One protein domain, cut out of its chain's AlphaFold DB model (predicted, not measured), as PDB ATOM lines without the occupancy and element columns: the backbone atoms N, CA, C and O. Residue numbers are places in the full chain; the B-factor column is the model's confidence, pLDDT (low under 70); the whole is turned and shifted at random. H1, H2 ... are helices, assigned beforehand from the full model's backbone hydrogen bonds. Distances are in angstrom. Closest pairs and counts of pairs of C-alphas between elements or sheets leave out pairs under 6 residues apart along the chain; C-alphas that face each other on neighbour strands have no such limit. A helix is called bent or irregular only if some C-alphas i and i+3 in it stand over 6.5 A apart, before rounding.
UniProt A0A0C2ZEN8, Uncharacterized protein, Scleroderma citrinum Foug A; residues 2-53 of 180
ATOM      1  N   GLU A   2     -22.089 -10.388  14.102       66.44
ATOM      2  CA  GLU A   2     -21.833 -10.821  15.475       66.44
ATOM      3  C   GLU A   2     -22.140 -12.313  15.633       66.44
ATOM      4  O   GLU A   2     -23.112 -12.848  15.106       66.44
ATOM      5  N   ILE A   3     -21.261 -13.017  16.341       65.62
ATOM      6  CA  ILE A   3     -21.365 -14.460  16.585       65.62
ATOM      7  C   ILE A   3     -22.660 -14.799  17.354       65.62
ATOM      8  O   ILE A   3     -23.220 -15.877  17.163       65.62
ATOM      9  N   GLN A   4     -23.164 -13.863  18.165       63.88
ATOM     10  CA  GLN A   4     -24.408 -14.006  18.923       63.88
ATOM     11  C   GLN A   4     -25.663 -14.028  18.032       63.88
ATOM     12  O   GLN A   4     -26.541 -14.861  18.270       63.88
ATOM     13  N   ASP A   5     -25.711 -13.227  16.961       66.19
ATOM     14  CA  ASP A   5     -26.846 -13.192  16.020       66.19
ATOM     15  C   ASP A   5     -27.051 -14.538  15.308       66.19
ATOM     16  O   ASP A   5     -28.177 -14.995  15.094       66.19
ATOM     17  N   ASN A   6     -25.947 -15.222  14.989       67.25
ATOM     18  CA  ASN A   6     -25.983 -16.534  14.342       67.25
ATOM     19  C   ASN A   6     -26.531 -17.628  15.274       67.25
ATOM     20  O   ASN A   6     -27.241 -18.522  14.817       67.25
ATOM     21  N   PHE A   7     -26.249 -17.569  16.581       68.25
ATOM     22  CA  PHE A   7     -26.756 -18.574  17.526       68.25
ATOM     23  C   PHE A   7     -28.244 -18.432  17.810       68.25
ATOM     24  O   PHE A   7     -28.929 -19.450  17.923       68.25
ATOM     25  N   GLN A   8     -28.756 -17.198  17.855       66.44
ATOM     26  CA  GLN A   8     -30.195 -16.964  17.964       66.44
ATOM     27  C   GLN A   8     -30.941 -17.482  16.727       66.44
ATOM     28  O   GLN A   8     -31.944 -18.177  16.876       66.44
ATOM     29  N   GLN A   9     -30.424 -17.240  15.515       67.56
ATOM     30  CA  GLN A   9     -31.021 -17.780  14.285       67.56
ATOM     31  C   GLN A   9     -30.983 -19.314  14.203       67.56
ATOM     32  O   GLN A   9     -31.870 -19.913  13.599       67.56
ATOM     33  N   TRP A  10     -29.985 -19.964  14.808       70.75
ATOM     34  CA  TRP A  10     -29.862 -21.430  14.819       70.75
ATOM     35  C   TRP A  10     -30.570 -22.107  16.000       70.75
ATOM     36  O   TRP A  10     -30.485 -23.327  16.136       70.75
ATOM     37  N   GLY A  11     -31.275 -21.348  16.847       69.50
ATOM     38  CA  GLY A  11     -32.005 -21.890  17.997       69.50
ATOM     39  C   GLY A  11     -31.100 -22.481  19.083       69.50
ATOM     40  O   GLY A  11     -31.524 -23.363  19.833       69.50
ATOM     41  N   ILE A  12     -29.843 -22.032  19.161       71.69
ATOM     42  CA  ILE A  12     -28.853 -22.535  20.115       71.69
ATOM     43  C   ILE A  12     -28.910 -21.684  21.379       71.69
ATOM     44  O   ILE A  12     -28.545 -20.510  21.380       71.69
ATOM     45  N   TRP A  13     -29.344 -22.304  22.474       71.75
ATOM     46  CA  TRP A  13     -29.469 -21.642  23.768       71.75
ATOM     47  C   TRP A  13     -28.127 -21.558  24.496       71.75
ATOM     48  O   TRP A  13     -27.325 -22.507  24.494       71.75
ATOM     49  N   SER A  14     -27.924 -20.427  25.170       64.12
ATOM     50  CA  SER A  14     -26.816 -20.173  26.087       64.12
ATOM     51  C   SER A  14     -26.706 -21.302  27.120       64.12
ATOM     52  O   SER A  14     -27.681 -21.618  27.797       64.12
ATOM     53  N   GLY A  15     -25.529 -21.923  27.236       67.19
ATOM     54  CA  GLY A  15     -25.260 -22.991  28.211       67.19
ATOM     55  C   GLY A  15     -25.558 -24.426  27.749       67.19
ATOM     56  O   GLY A  15     -25.303 -25.363  28.501       67.19
ATOM     57  N   SER A  16     -26.048 -24.642  26.524       77.00
ATOM     58  CA  SER A  16     -26.213 -26.000  25.976       77.00
ATOM     59  C   SER A  16     -24.870 -26.642  25.590       77.00
ATOM     60  O   SER A  16     -23.951 -25.960  25.135       77.00
ATOM     61  N   GLN A  17     -24.761 -27.975  25.683       72.75
ATOM     62  CA  GLN A  17     -23.562 -28.706  25.226       72.75
ATOM     63  C   GLN A  17     -23.258 -28.472  23.735       72.75
ATOM     64  O   GLN A  17     -22.096 -28.442  23.333       72.75
ATOM     65  N   ALA A  18     -24.294 -28.259  22.917       78.00
ATOM     66  CA  ALA A  18     -24.156 -27.971  21.491       78.00
ATOM     67  C   ALA A  18     -23.520 -26.596  21.211       78.00
ATOM     68  O   ALA A  18     -22.849 -26.427  20.191       78.00
ATOM     69  N   MET A  19     -23.681 -25.628  22.122       79.50
ATOM     70  CA  MET A  19     -23.205 -24.256  21.936       79.50
ATOM     71  C   MET A  19     -21.683 -24.191  21.799       79.50
ATOM     72  O   MET A  19     -21.183 -23.514  20.907       79.50
ATOM     73  N   ILE A  20     -20.942 -24.963  22.599       80.00
ATOM     74  CA  ILE A  20     -19.472 -24.977  22.545       80.00
ATOM     75  C   ILE A  20     -18.980 -25.461  21.173       80.00
ATOM     76  O   ILE A  20     -18.100 -24.840  20.574       80.00
ATOM     77  N   GLY A  21     -19.572 -26.538  20.646       83.00
ATOM     78  CA  GLY A  21     -19.200 -27.080  19.339       83.00
ATOM     79  C   GLY A  21     -19.501 -26.111  18.193       83.00
ATOM     80  O   GLY A  21     -18.669 -25.912  17.306       83.00
ATOM     81  N   GLU A  22     -20.664 -25.459  18.216       84.25
ATOM     82  CA  GLU A  22     -21.050 -24.489  17.183       84.25
ATOM     83  C   GLU A  22     -20.292 -23.161  17.294       84.25
ATOM     84  O   GLU A  22     -19.968 -22.542  16.274       84.25
ATOM     85  N   TYR A  23     -19.906 -22.767  18.509       81.00
ATOM     86  CA  TYR A  23     -18.978 -21.669  18.754       81.00
ATOM     87  C   TYR A  23     -17.621 -21.925  18.125       81.00
ATOM     88  O   TYR A  23     -17.180 -21.136  17.287       81.00
ATOM     89  N   GLN A  24     -17.007 -23.066  18.420       84.25
ATOM     90  CA  GLN A  24     -15.717 -23.431  17.839       84.25
ATOM     91  C   GLN A  24     -15.771 -23.485  16.306       84.25
ATOM     92  O   GLN A  24     -14.881 -22.954  15.640       84.25
ATOM     93  N   LYS A  25     -16.838 -24.047  15.720       86.44
ATOM     94  CA  LYS A  25     -17.033 -24.055  14.258       86.44
ATOM     95  C   LYS A  25     -17.158 -22.648  13.679       86.44
ATOM     96  O   LYS A  25     -16.598 -22.363  12.621       86.44
ATOM     97  N   THR A  26     -17.904 -21.769  14.340       85.12
ATOM     98  CA  THR A  26     -18.148 -20.400  13.867       85.12
ATOM     99  C   THR A  26     -16.895 -19.545  13.958       85.12
ATOM    100  O   THR A  26     -16.544 -18.897  12.973       85.12
ATOM    101  N   VAL A  27     -16.158 -19.639  15.064       82.88
ATOM    102  CA  VAL A  27     -14.829 -19.032  15.196       82.88
ATOM    103  C   VAL A  27     -13.890 -19.580  14.122       82.88
ATOM    104  O   VAL A  27     -13.255 -18.805  13.418       82.88
ATOM    105  N   GLY A  28     -13.869 -20.896  13.894       84.31
ATOM    106  CA  GLY A  28     -13.057 -21.503  12.836       84.31
ATOM    107  C   GLY A  28     -13.393 -20.992  11.428       84.31
ATOM    108  O   GLY A  28     -12.498 -20.814  10.604       84.31
ATOM    109  N   ARG A  29     -14.670 -20.709  11.136       86.81
ATOM    110  CA  ARG A  29     -15.089 -20.068   9.876       86.81
ATOM    111  C   ARG A  29     -14.640 -18.612   9.788       86.81
ATOM    112  O   ARG A  29     -14.284 -18.176   8.699       86.81
ATOM    113  N   LEU A  30     -14.672 -17.880  10.898       83.50
ATOM    114  CA  LEU A  30     -14.220 -16.492  10.957       83.50
ATOM    115  C   LEU A  30     -12.704 -16.401  10.753       83.50
ATOM    116  O   LEU A  30     -12.263 -15.658   9.887       83.50
ATOM    117  N   MET A  31     -11.926 -17.240  11.442       81.50
ATOM    118  CA  MET A  31     -10.465 -17.289  11.310       81.50
ATOM    119  C   MET A  31     -10.002 -17.590   9.880       81.50
ATOM    120  O   MET A  31      -8.955 -17.114   9.467       81.50
ATOM    121  N   LYS A  32     -10.786 -18.343   9.093       86.12
ATOM    122  CA  LYS A  32     -10.498 -18.592   7.666       86.12
ATOM    123  C   LYS A  32     -10.719 -17.376   6.760       86.12
ATOM    124  O   LYS A  32     -10.256 -17.398   5.626       86.12
ATOM    125  N   LYS A  33     -11.488 -16.382   7.210       87.81
ATOM    126  CA  LYS A  33     -11.781 -15.148   6.464       87.81
ATOM    127  C   LYS A  33     -10.838 -14.005   6.827       87.81
ATOM    128  O   LYS A  33     -10.745 -13.070   6.044       87.81
ATOM    129  N   ILE A  34     -10.184 -14.090   7.986       87.31
ATOM    130  CA  ILE A  34      -9.179 -13.124   8.430       87.31
ATOM    131  C   ILE A  34      -7.968 -13.236   7.507       87.31
ATOM    132  O   ILE A  34      -7.427 -14.322   7.282       87.31
ATOM    133  N   THR A  35      -7.566 -12.105   6.947       90.62
ATOM    134  CA  THR A  35      -6.378 -11.986   6.107       90.62
ATOM    135  C   THR A  35      -5.103 -12.040   6.949       90.62
ATOM    136  O   THR A  35      -5.119 -11.867   8.168       90.62
ATOM    137  N   LEU A  36      -3.959 -12.282   6.300       88.50
ATOM    138  CA  LEU A  36      -2.668 -12.254   6.993       88.50
ATOM    139  C   LEU A  36      -2.395 -10.877   7.623       88.50
ATOM    140  O   LEU A  36      -1.883 -10.819   8.734       88.50
ATOM    141  N   GLU A  37      -2.786  -9.797   6.943       91.06
ATOM    142  CA  GLU A  37      -2.650  -8.416   7.419       91.06
ATOM    143  C   GLU A  37      -3.457  -8.172   8.701       91.06
ATOM    144  O   GLU A  37      -2.886  -7.778   9.714       91.06
ATOM    145  N   GLU A  38      -4.748  -8.517   8.705       89.38
ATOM    146  CA  GLU A  38      -5.615  -8.390   9.889       89.38
ATOM    147  C   GLU A  38      -5.118  -9.244  11.069       89.38
ATOM    148  O   GLU A  38      -5.244  -8.855  12.231       89.38
ATOM    149  N   MET A  39      -4.531 -10.415  10.798       89.00
ATOM    150  CA  MET A  39      -3.948 -11.260  11.843       89.00
ATOM    151  C   MET A  39      -2.682 -10.637  12.447       89.00
ATOM    152  O   MET A  39      -2.495 -10.711  13.663       89.00
ATOM    153  N   GLU A  40      -1.810 -10.041  11.630       92.50
ATOM    154  CA  GLU A  40      -0.620  -9.336  12.122       92.50
ATOM    155  C   GLU A  40      -0.989  -8.054  12.880       92.50
ATOM    156  O   GLU A  40      -0.429  -7.800  13.947       92.50
ATOM    157  N   GLU A  41      -1.996  -7.305  12.425       93.19
ATOM    158  CA  GLU A  41      -2.527  -6.151  13.159       93.19
ATOM    159  C   GLU A  41      -3.096  -6.572  14.524       93.19
ATOM    160  O   GLU A  41      -2.750  -5.990  15.554       93.19
ATOM    161  N   ALA A  42      -3.895  -7.643  14.573       88.62
ATOM    162  CA  ALA A  42      -4.434  -8.166  15.828       88.62
ATOM    163  C   ALA A  42      -3.329  -8.641  16.789       88.62
ATOM    164  O   ALA A  42      -3.402  -8.387  17.994       88.62
ATOM    165  N   LYS A  43      -2.275  -9.294  16.275       89.31
ATOM    166  CA  LYS A  43      -1.091  -9.651  17.075       89.31
ATOM    167  C   LYS A  43      -0.392  -8.409  17.615       89.31
ATOM    168  O   LYS A  43      -0.027  -8.392  18.789       89.31
ATOM    169  N   HIS A  44      -0.214  -7.381  16.788       92.06
ATOM    170  CA  HIS A  44       0.405  -6.125  17.199       92.06
ATOM    171  C   HIS A  44      -0.400  -5.440  18.314       92.06
ATOM    172  O   HIS A  44       0.167  -5.063  19.338       92.06
ATOM    173  N   ILE A  45      -1.727  -5.361  18.170       88.31
ATOM    174  CA  ILE A  45      -2.624  -4.813  19.198       88.31
ATOM    175  C   ILE A  45      -2.545  -5.641  20.482       88.31
ATOM    176  O   ILE A  45      -2.424  -5.073  21.566       88.31
ATOM    177  N   SER A  46      -2.559  -6.973  20.378       87.19
ATOM    178  CA  SER A  46      -2.450  -7.846  21.547       87.19
ATOM    179  C   SER A  46      -1.131  -7.650  22.288       87.19
ATOM    180  O   SER A  46      -1.152  -7.600  23.515       87.19
ATOM    181  N   ARG A  47      -0.003  -7.511  21.578       89.06
ATOM    182  CA  ARG A  47       1.292  -7.179  22.198       89.06
ATOM    183  C   ARG A  47       1.205  -5.840  22.911       89.06
ATOM    184  O   ARG A  47       1.426  -5.782  24.111       89.06
ATOM    185  N   LYS A  48       0.731  -4.803  22.214       89.00
ATOM    186  CA  LYS A  48       0.562  -3.470  22.797       89.00
ATOM    187  C   LYS A  48      -0.282  -3.501  24.069       89.00
ATOM    188  O   LYS A  48       0.086  -2.849  25.035       89.00
ATOM    189  N   TRP A  49      -1.390  -4.235  24.100       85.69
ATOM    190  CA  TRP A  49      -2.230  -4.352  25.297       85.69
ATOM    191  C   TRP A  49      -1.570  -5.135  26.429       85.69
ATOM    192  O   TRP A  49      -1.755  -4.770  27.585       85.69
ATOM    193  N   ASN A  50      -0.803  -6.177  26.115       82.88
ATOM    194  CA  ASN A  50      -0.074  -6.944  27.125       82.88
ATOM    195  C   ASN A  50       1.092  -6.142  27.719       82.88
ATOM    196  O   ASN A  50       1.377  -6.268  28.908       82.88
ATOM    197  N   ASP A  51       1.733  -5.306  26.903       86.00
ATOM    198  CA  ASP A  51       2.878  -4.491  27.309       86.00
ATOM    199  C   ASP A  51       2.427  -3.196  28.000       86.00
ATOM    200  O   ASP A  51       3.088  -2.707  28.917       86.00
ATOM    201  N   THR A  52       1.272  -2.649  27.606       85.94
ATOM    202  CA  THR A  52       0.698  -1.445  28.215       85.94
ATOM    203  C   THR A  52       0.024  -1.801  29.531       85.94
ATOM    204  O   THR A  52      -1.104  -2.286  29.571       85.94
ATOM    205  N   HIS A  53       0.697  -1.490  30.627       82.88
ATOM    206  CA  HIS A  53       0.141  -1.572  31.969       82.88
ATOM    207  C   HIS A  53      -0.208  -0.168  32.489       82.88
ATOM    208  O   HIS A  53       0.394   0.818  32.056       82.88
TER     209      HIS A  53
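Overview. This is residues 2 to 53 of the 180 residues of an uncharacterized protein of Scleroderma citrinum Foug A (UniProt A0A0C2ZEN8). An open arch of helices: the short H1 folds back over H2 to make a small body, and H3 sticks out from it as a free arm, with H2 and H3 making the two sides of a wide V joined by a tight link. The middle of this V is empty, and H3 touches no helix. The printed part has 52 residues with three named helices, H1, H2 and H3 in chain order, and no named strand; the class is all helix. The whole is only just loose, close to extended, with a radius of gyration of the C-alphas of 14.7 A and spans of 39 by 27 by 16 A.

Arrangement. H1, residues 3 to 9, is close to but not clearly touching H2, residues 17 to 31, with 2 pairs of C-alphas within 8 A. Their closest C-alphas are those of Ile 3 and Thr 26, 7.3 A apart. They run opposite ways at a steep tilt of 54 degrees. H3, residues 36 to 51, is apart from H1 and from H2. In H3 each O i to N i+4 pair is within hydrogen-bond range, against 2 of 3 in H1 and 10 of 11 in H2.

Along the chain. H1 begins at C-alpha 3 (-21.365, -14.460, 16.585) and is 10.5 A long. H2 begins at C-alpha 17 (-23.562, -28.706, 25.226) and is 22.3 A long; it is neither bent nor irregular, but only just: C-alphas 17 and 20 are 6.1 A apart. H3 is 22.4 A long and ends at C-alpha 51 (2.878, -4.491, 27.309).

Size, cuts and confidence. The C-alphas farthest apart, those of Gly 11 and His 53, are 40.5 A apart. Residues 32 to 38 and 40 to 53 stand free; without them the body spans 30 by 17 by 11 A. The link from H1 to H2 is short and that from H2 to H3 tight. The printed part has no cut. The mean pLDDT of the printed part is 80.8, and it is under 70 at residues 2 to 9, 11, and 14 to 15.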